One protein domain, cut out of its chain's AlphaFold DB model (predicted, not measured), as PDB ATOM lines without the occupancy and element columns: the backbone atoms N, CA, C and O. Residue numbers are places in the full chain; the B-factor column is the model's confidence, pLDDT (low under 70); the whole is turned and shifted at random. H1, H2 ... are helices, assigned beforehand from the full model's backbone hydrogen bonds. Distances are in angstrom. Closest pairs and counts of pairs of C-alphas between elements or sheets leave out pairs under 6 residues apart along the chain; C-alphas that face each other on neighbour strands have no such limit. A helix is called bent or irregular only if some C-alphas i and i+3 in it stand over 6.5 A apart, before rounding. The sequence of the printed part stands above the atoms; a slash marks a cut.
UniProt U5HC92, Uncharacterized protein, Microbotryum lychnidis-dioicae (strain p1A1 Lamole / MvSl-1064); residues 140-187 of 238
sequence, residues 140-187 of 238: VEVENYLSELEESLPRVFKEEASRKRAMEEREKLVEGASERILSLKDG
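AT A GLANCE: This is residues 140 to 187 of the 238 residues of an uncharacterized protein of Microbotryum lychnidis-dioicae (strain p1A1 Lamole / MvSl-1064) (UniProt U5HC92). The model is an open L of two helices, a long arm, H3, and a shorter arm, H1, with the small helix H2 in the corner between them. The two arms do not pack on each other: residues 140 to 149 of H1 and residues 168 to 187, of which 168 to 185 belong to H3, stick out free from the corner. The printed part has 48 residues with three named helices, in the order H1, H2, H3 along the chain, and no named strand; its class is all helix. It is extended, with a radius of gyration of the C-alphas of 16.2 A, and flat in outline, spanning 48 by 27 by 11 A along its three main axes, with H3 making most of the length.

HOW THE PARTS SIT: The printed part begins with H1, residues 140 to 152, which touches no helix. A tight link of two residues, Leu 153 and Pro 154, joins it to H2, residues 155 to 158. H1 and H2 are apart, but only just, since their closest C-alphas are 8.2 A from each other. A tight link of one residue, Glu 159, then joins H2 to H3, residues 160 to 185. H2 and H3 touch only at the corner by their link, with 4 pairs of C-alphas within 8 A. The closest C-alphas of these two helices are those of Phe 157 and Arg 163, 4.5 A apart. H3 touches H2 with residues 162 to 166 alone, and the centres of the two helices are 19.0 A apart. H1 and H3 are apart, with no C-alpha of the one within 8 A of the other. No two of the helices form a hairpin. In the backbone of H1 and of H3, every pair of O of residue i and N of residue i+4 is within hydrogen-bond range. H2, with four residues, is too short for such a pair; its one pair of O of residue i and N of residue i+3, the O of Arg 155 and the N of Lys 158, is within hydrogen-bond range.

IN THESE COORDINATES: H1 runs from Val 140 to Ser 152, 13 residues, and measures 18.2 A from first to last C-alpha. Its first C-alpha, of Val 140, is at (47.398, -32.834, 35.986), and its last, of Ser 152, is at (43.545, -24.117, 51.523), with z higher at the end than at the start. H2 runs from Arg 155 to Lys 158, 4 residues, and its first and last C-alphas are 5.0 A apart. H3, from Glu 160 to Lys 185, is the longest helix by residues, with 26, and measures 36.8 A from first to last C-alpha. Its C-alpha 160 is at (28.178, -20.908, 48.545) and its C-alpha 185 at (43.551, 10.649, 37.638), with y much higher at the end than at the start. None of the three helices is bent or irregular. Asp 186 and Gly 187 follow H3 and belong to no named element.

THE WHOLE: The two C-alphas farthest apart are those of the first and last printed residues, Val 140 and Gly 187, at 49.0 A. The printed part has no cut, and neither of its links is long. It is one domain, residues 140 to 187 of a full chain of 238 residues. The mean pLDDT of the printed part is 82.4; it is 91 for H1, 76 for H2 and 80 for H3. Confidence is low, under 70, in residues 185 to 187, of which 185 belongs to H3.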
ATOM      1  N   VAL A 140      47.414 -32.266  34.630       90.81
ATOM      2  CA  VAL A 140      47.398 -32.834  35.986       90.81
ATOM      3  C   VAL A 140      47.996 -31.858  37.001       90.81
ATOM      4  O   VAL A 140      47.508 -31.756  38.118       90.81
ATOM      5  N   GLU A 141      49.003 -31.082  36.604       91.94
ATOM      6  CA  GLU A 141      49.626 -30.067  37.454       91.94
ATOM      7  C   GLU A 141      48.629 -28.972  37.850       91.94
ATOM      8  O   GLU A 141      48.621 -28.526  38.995       91.94
ATOM      9  N   VAL A 142      47.760 -28.567  36.918       90.56
ATOM     10  CA  VAL A 142      46.716 -27.568  37.174       90.56
ATOM     11  C   VAL A 142      45.616 -28.160  38.050       90.56
ATOM     12  O   VAL A 142      45.183 -27.502  38.990       90.56
ATOM     13  N   GLU A 143      45.194 -29.400  37.791       90.81
ATOM     14  CA  GLU A 143      44.191 -30.087  38.618       90.81
ATOM     15  C   GLU A 143      44.669 -30.224  40.074       90.81
ATOM     16  O   GLU A 143      43.925 -29.907  41.005       90.81
ATOM     17  N   ASN A 144      45.930 -30.618  40.271       94.44
ATOM     18  CA  ASN A 144      46.533 -30.741  41.598       94.44
ATOM     19  C   ASN A 144      46.613 -29.381  42.298       94.44
ATOM     20  O   ASN A 144      46.158 -29.253  43.431       94.44
ATOM     21  N   TYR A 145      47.108 -28.352  41.604       93.31
ATOM     22  CA  TYR A 145      47.191 -27.001  42.156       93.31
ATOM     23  C   TYR A 145      45.819 -26.451  42.566       93.31
ATOM     24  O   TYR A 145      45.679 -25.859  43.632       93.31
ATOM     25  N   LEU A 146      44.787 -26.656  41.742       90.06
ATOM     26  CA  LEU A 146      43.428 -26.228  42.071       90.06
ATOM     27  C   LEU A 146      42.858 -26.997  43.266       90.06
ATOM     28  O   LEU A 146      42.181 -26.389  44.090       90.06
ATOM     29  N   SER A 147      43.164 -28.290  43.386       91.06
ATOM     30  CA  SER A 147      42.743 -29.107  44.531       91.06
ATOM     31  C   SER A 147      43.398 -28.619  45.826       91.06
ATOM     32  O   SER A 147      42.708 -28.367  46.810       91.06
ATOM     33  N   GLU A 148      44.713 -28.386  45.807       94.62
ATOM     34  CA  GLU A 148      45.453 -27.816  46.941       94.62
ATOM     35  C   GLU A 148      44.930 -26.422  47.317       94.62
ATOM     36  O   GLU A 148      44.725 -26.108  48.495       94.62
ATOM     37  N   LEU A 149      44.659 -25.583  46.314       91.00
ATOM     38  CA  LEU A 149      44.088 -24.259  46.521       91.00
ATOM     39  C   LEU A 149      42.702 -24.358  47.169       91.00
ATOM     40  O   LEU A 149      42.443 -23.656  48.144       91.00
ATOM     41  N   GLU A 150      41.831 -25.239  46.682       88.25
ATOM     42  CA  GLU A 150      40.487 -25.452  47.224       88.25
ATOM     43  C   GLU A 150      40.517 -25.986  48.665       88.25
ATOM     44  O   GLU A 150      39.722 -25.568  49.518       88.25
ATOM     45  N   GLU A 151      41.481 -26.846  48.983       90.50
ATOM     46  CA  GLU A 151      41.720 -27.307  50.347       90.50
ATOM     47  C   GLU A 151      42.137 -26.158  51.269       90.50
ATOM     48  O   GLU A 151      41.576 -26.038  52.369       90.50
ATOM     49  N   SER A 152      43.028 -25.282  50.792       91.12
ATOM     50  CA  SER A 152      43.545 -24.117  51.523       91.12
ATOM     51  C   SER A 152      42.510 -23.009  51.758       91.12
ATOM     52  O   SER A 152      42.708 -22.153  52.627       91.12
ATOM     53  N   LEU A 153      41.388 -23.012  51.024       85.94
ATOM     54  CA  LEU A 153      40.372 -21.973  51.152       85.94
ATOM     55  C   LEU A 153      39.757 -21.952  52.567       85.94
ATOM     56  O   LEU A 153      39.342 -22.992  53.095       85.94
ATOM     57  N   PRO A 154      39.599 -20.762  53.177       85.31
ATOM     58  CA  PRO A 154      38.863 -20.618  54.427       85.31
ATOM     59  C   PRO A 154      37.428 -21.147  54.304       85.31
ATOM     60  O   PRO A 154      36.792 -21.019  53.259       85.31
ATOM     61  N   ARG A 155      36.869 -21.684  55.399       77.94
ATOM     62  CA  ARG A 155      35.512 -22.279  55.420       77.94
ATOM     63  C   ARG A 155      34.418 -21.340  54.893       77.94
ATOM     64  O   ARG A 155      33.481 -21.808  54.257       77.94
ATOM     65  N   VAL A 156      34.582 -20.031  55.090       75.19
ATOM     66  CA  VAL A 156      33.685 -18.973  54.587       75.19
ATOM     67  C   VAL A 156      33.560 -18.998  53.056       75.19
ATOM     68  O   VAL A 156      32.504 -18.681  52.523       75.19
ATOM     69  N   PHE A 157      34.600 -19.427  52.339       74.38
ATOM     70  CA  PHE A 157      34.587 -19.552  50.879       74.38
ATOM     71  C   PHE A 157      34.117 -20.927  50.384       74.38
ATOM     72  O   PHE A 157      33.800 -21.062  49.203       74.38
ATOM     73  N   LYS A 158      34.041 -21.934  51.268       77.94
ATOM     74  CA  LYS A 158      33.507 -23.270  50.945       77.94
ATOM     75  C   LYS A 158      31.976 -23.282  50.938       77.94
ATOM     76  O   LYS A 158      31.367 -24.037  50.190       77.94
ATOM     77  N   GLU A 159      31.348 -22.417  51.731       86.50
ATOM     78  CA  GLU A 159      29.899 -22.231  51.720       86.50
ATOM     79  C   GLU A 159      29.476 -21.257  50.608       86.50
ATOM     80  O   GLU A 159      29.950 -20.123  50.534       86.50
ATOM     81  N   GLU A 160      28.548 -21.674  49.742       81.19
ATOM     82  CA  GLU A 160      28.178 -20.908  48.545       81.19
ATOM     83  C   GLU A 160      27.583 -19.527  48.864       81.19
ATOM     84  O   GLU A 160      27.903 -18.547  48.187       81.19
ATOM     85  N   ALA A 161      26.739 -19.431  49.895       82.44
ATOM     86  CA  ALA A 161      26.111 -18.173  50.299       82.44
ATOM     87  C   ALA A 161      27.142 -17.169  50.837       82.44
ATOM     88  O   ALA A 161      27.140 -15.999  50.453       82.44
ATOM     89  N   SER A 162      28.052 -17.646  51.685       81.88
ATOM     90  CA  SER A 162      29.138 -16.858  52.267       81.88
ATOM     91  C   SER A 162      30.155 -16.427  51.200       81.88
ATOM     92  O   SER A 162      30.547 -15.261  51.157       81.88
ATOM     93  N   ARG A 163      30.474 -17.308  50.239       82.50
ATOM     94  CA  ARG A 163      31.298 -16.994  49.062       82.50
ATOM     95  C   ARG A 163      30.679 -15.909  48.180       82.50
ATOM     96  O   ARG A 163      31.394 -15.007  47.754       82.50
ATOM     97  N   LYS A 164      29.372 -15.983  47.891       83.69
ATOM     98  CA  LYS A 164      28.676 -14.964  47.081       83.69
ATOM     99  C   LYS A 164      28.736 -13.592  47.747       83.69
ATOM    100  O   LYS A 164      29.147 -12.640  47.094       83.69
ATOM    101  N   ARG A 165      28.443 -13.510  49.050       84.50
ATOM    102  CA  ARG A 165      28.544 -12.251  49.810       84.50
ATOM    103  C   ARG A 165      29.962 -11.681  49.800       84.50
ATOM    104  O   ARG A 165      30.137 -10.517  49.470       84.50
ATOM    105  N   ALA A 166      30.973 -12.505  50.082       83.25
ATOM    106  CA  ALA A 166      32.368 -12.061  50.075       83.25
ATOM    107  C   ALA A 166      32.819 -11.560  48.688       83.25
ATOM    108  O   ALA A 166      33.561 -10.584  48.586       83.25
ATOM    109  N   MET A 167      32.354 -12.199  47.608       81.94
ATOM    110  CA  MET A 167      32.633 -11.755  46.239       81.94
ATOM    111  C   MET A 167      31.932 -10.434  45.906       81.94
ATOM    112  O   MET A 167      32.564  -9.571  45.307       81.94
ATOM    113  N   GLU A 168      30.677 -10.252  46.322       82.50
ATOM    114  CA  GLU A 168      29.935  -8.994  46.150       82.50
ATOM    115  C   GLU A 168      30.562  -7.839  46.945       82.50
ATOM    116  O   GLU A 168      30.677  -6.726  46.436       82.50
ATOM    117  N   GLU A 169      31.000  -8.087  48.181       85.19
ATOM    118  CA  GLU A 169      31.711  -7.095  48.998       85.19
ATOM    119  C   GLU A 169      33.051  -6.709  48.371       85.19
ATOM    120  O   GLU A 169      33.358  -5.524  48.242       85.19
ATOM    121  N   ARG A 170      33.827  -7.698  47.909       85.00
ATOM    122  CA  ARG A 170      35.070  -7.452  47.172       85.00
ATOM    123  C   ARG A 170      34.815  -6.649  45.900       85.00
ATOM    124  O   ARG A 170      35.590  -5.749  45.603       85.00
ATOM    125  N   GLU A 171      33.774  -6.982  45.142       82.06
ATOM    126  CA  GLU A 171      33.415  -6.271  43.912       82.06
ATOM    127  C   GLU A 171      33.125  -4.796  44.210       82.06
ATOM    128  O   GLU A 171      33.744  -3.936  43.593       82.06
ATOM    129  N   LYS A 172      32.311  -4.505  45.234       81.88
ATOM    130  CA  LYS A 172      32.037  -3.127  45.681       81.88
ATOM    131  C   LYS A 172      33.301  -2.379  46.101       81.88
ATOM    132  O   LYS A 172      33.457  -1.209  45.776       81.88
ATOM    133  N   LEU A 173      34.203  -3.043  46.829       86.38
ATOM    134  CA  LEU A 173      35.473  -2.441  47.248       86.38
ATOM    135  C   LEU A 173      36.373  -2.120  46.053       86.38
ATOM    136  O   LEU A 173      36.981  -1.054  46.017       86.38
ATOM    137  N   VAL A 174      36.463  -3.030  45.082       83.50
ATOM    138  CA  VAL A 174      37.261  -2.832  43.866       83.50
ATOM    139  C   VAL A 174      36.664  -1.727  43.000       83.50
ATOM    140  O   VAL A 174      37.412  -0.885  42.514       83.50
ATOM    141  N   GLU A 175      35.342  -1.701  42.839       79.38
ATOM    142  CA  GLU A 175      34.627  -0.664  42.095       79.38
ATOM    143  C   GLU A 175      34.847   0.711  42.736       79.38
ATOM    144  O   GLU A 175      35.401   1.594  42.085       79.38
ATOM    145  N   GLY A 176      34.586   0.858  44.039       81.56
ATOM    146  CA  GLY A 176      34.822   2.117  44.754       81.56
ATOM    147  C   GLY A 176      36.294   2.555  44.758       81.56
ATOM    148  O   GLY A 176      36.594   3.744  44.661       81.56
ATOM    149  N   ALA A 177      37.242   1.613  44.818       82.69
ATOM    150  CA  ALA A 177      38.661   1.928  44.660       82.69
ATOM    151  C   ALA A 177      38.986   2.400  43.235       82.69
ATOM    152  O   ALA A 177      39.746   3.352  43.067       82.69
ATOM    153  N   SER A 178      38.406   1.767  42.213       78.56
ATOM    154  CA  SER A 178      38.608   2.152  40.816       78.56
ATOM    155  C   SER A 178      38.022   3.529  40.505       78.56
ATOM    156  O   SER A 178      38.703   4.336  39.878       78.56
ATOM    157  N   GLU A 179      36.829   3.839  41.019       76.81
ATOM    158  CA  GLU A 179      36.202   5.159  40.921       76.81
ATOM    159  C   GLU A 179      37.088   6.232  41.549       76.81
ATOM    160  O   GLU A 179      37.349   7.260  40.931       76.81
ATOM    161  N   ARG A 180      37.628   5.960  42.743       80.56
ATOM    162  CA  ARG A 180      38.525   6.886  43.440       80.56
ATOM    163  C   ARG A 180      39.852   7.091  42.711       80.56
ATOM    164  O   ARG A 180      40.396   8.188  42.715       80.56
ATOM    165  N   ILE A 181      40.399   6.045  42.092       78.88
ATOM    166  CA  ILE A 181      41.616   6.163  41.276       78.88
ATOM    167  C   ILE A 181      41.335   6.996  40.023       78.88
ATOM    168  O   ILE A 181      42.147   7.847  39.672       78.88
ATOM    169  N   LEU A 182      40.197   6.778  39.361       71.81
ATOM    170  CA  LEU A 182      39.805   7.548  38.180       71.81
ATOM    171  C   LEU A 182      39.540   9.018  38.526       71.81
ATOM    172  O   LEU A 182      40.041   9.889  37.827       71.81
ATOM    173  N   SER A 183      38.860   9.304  39.639       70.00
ATOM    174  CA  SER A 183      38.640  10.684  40.085       70.00
ATOM    175  C   SER A 183      39.947  11.408  40.413       70.00
ATOM    176  O   SER A 183      40.076  12.595  40.146       70.00
ATOM    177  N   LEU A 184      40.934  10.699  40.974       70.06
ATOM    178  CA  LEU A 184      42.266  11.260  41.217       70.06
ATOM    179  C   LEU A 184      43.040  11.480  39.916       70.06
ATOM    180  O   LEU A 184      43.742  12.478  39.791       70.06
ATOM    181  N   LYS A 185      42.902  10.565  38.950       66.19
ATOM    182  CA  LYS A 185      43.551  10.649  37.638       66.19
ATOM    183  C   LYS A 185      43.048  11.839  36.814       66.19
ATOM    184  O   LYS A 185      43.858  12.477  36.151       66.19
ATOM    185  N   ASP A 186      41.750  12.121  36.861       62.16
ATOM    186  CA  ASP A 186      41.129  13.210  36.094       62.16
ATOM    187  C   ASP A 186      41.285  14.592  36.775       62.16
ATOM    188  O   ASP A 186      40.897  15.607  36.198       62.16
ATOM    189  N   GLY A 187      41.895  14.634  37.969       56.91
ATOM    190  CA  GLY A 187      42.137  15.844  38.756       56.91
ATOM    191  C   GLY A 187      40.863  16.381  39.417       56.91
ATOM    192  O   GLY A 187      39.842  16.588  38.771       56.91
TER     193      GLY A 187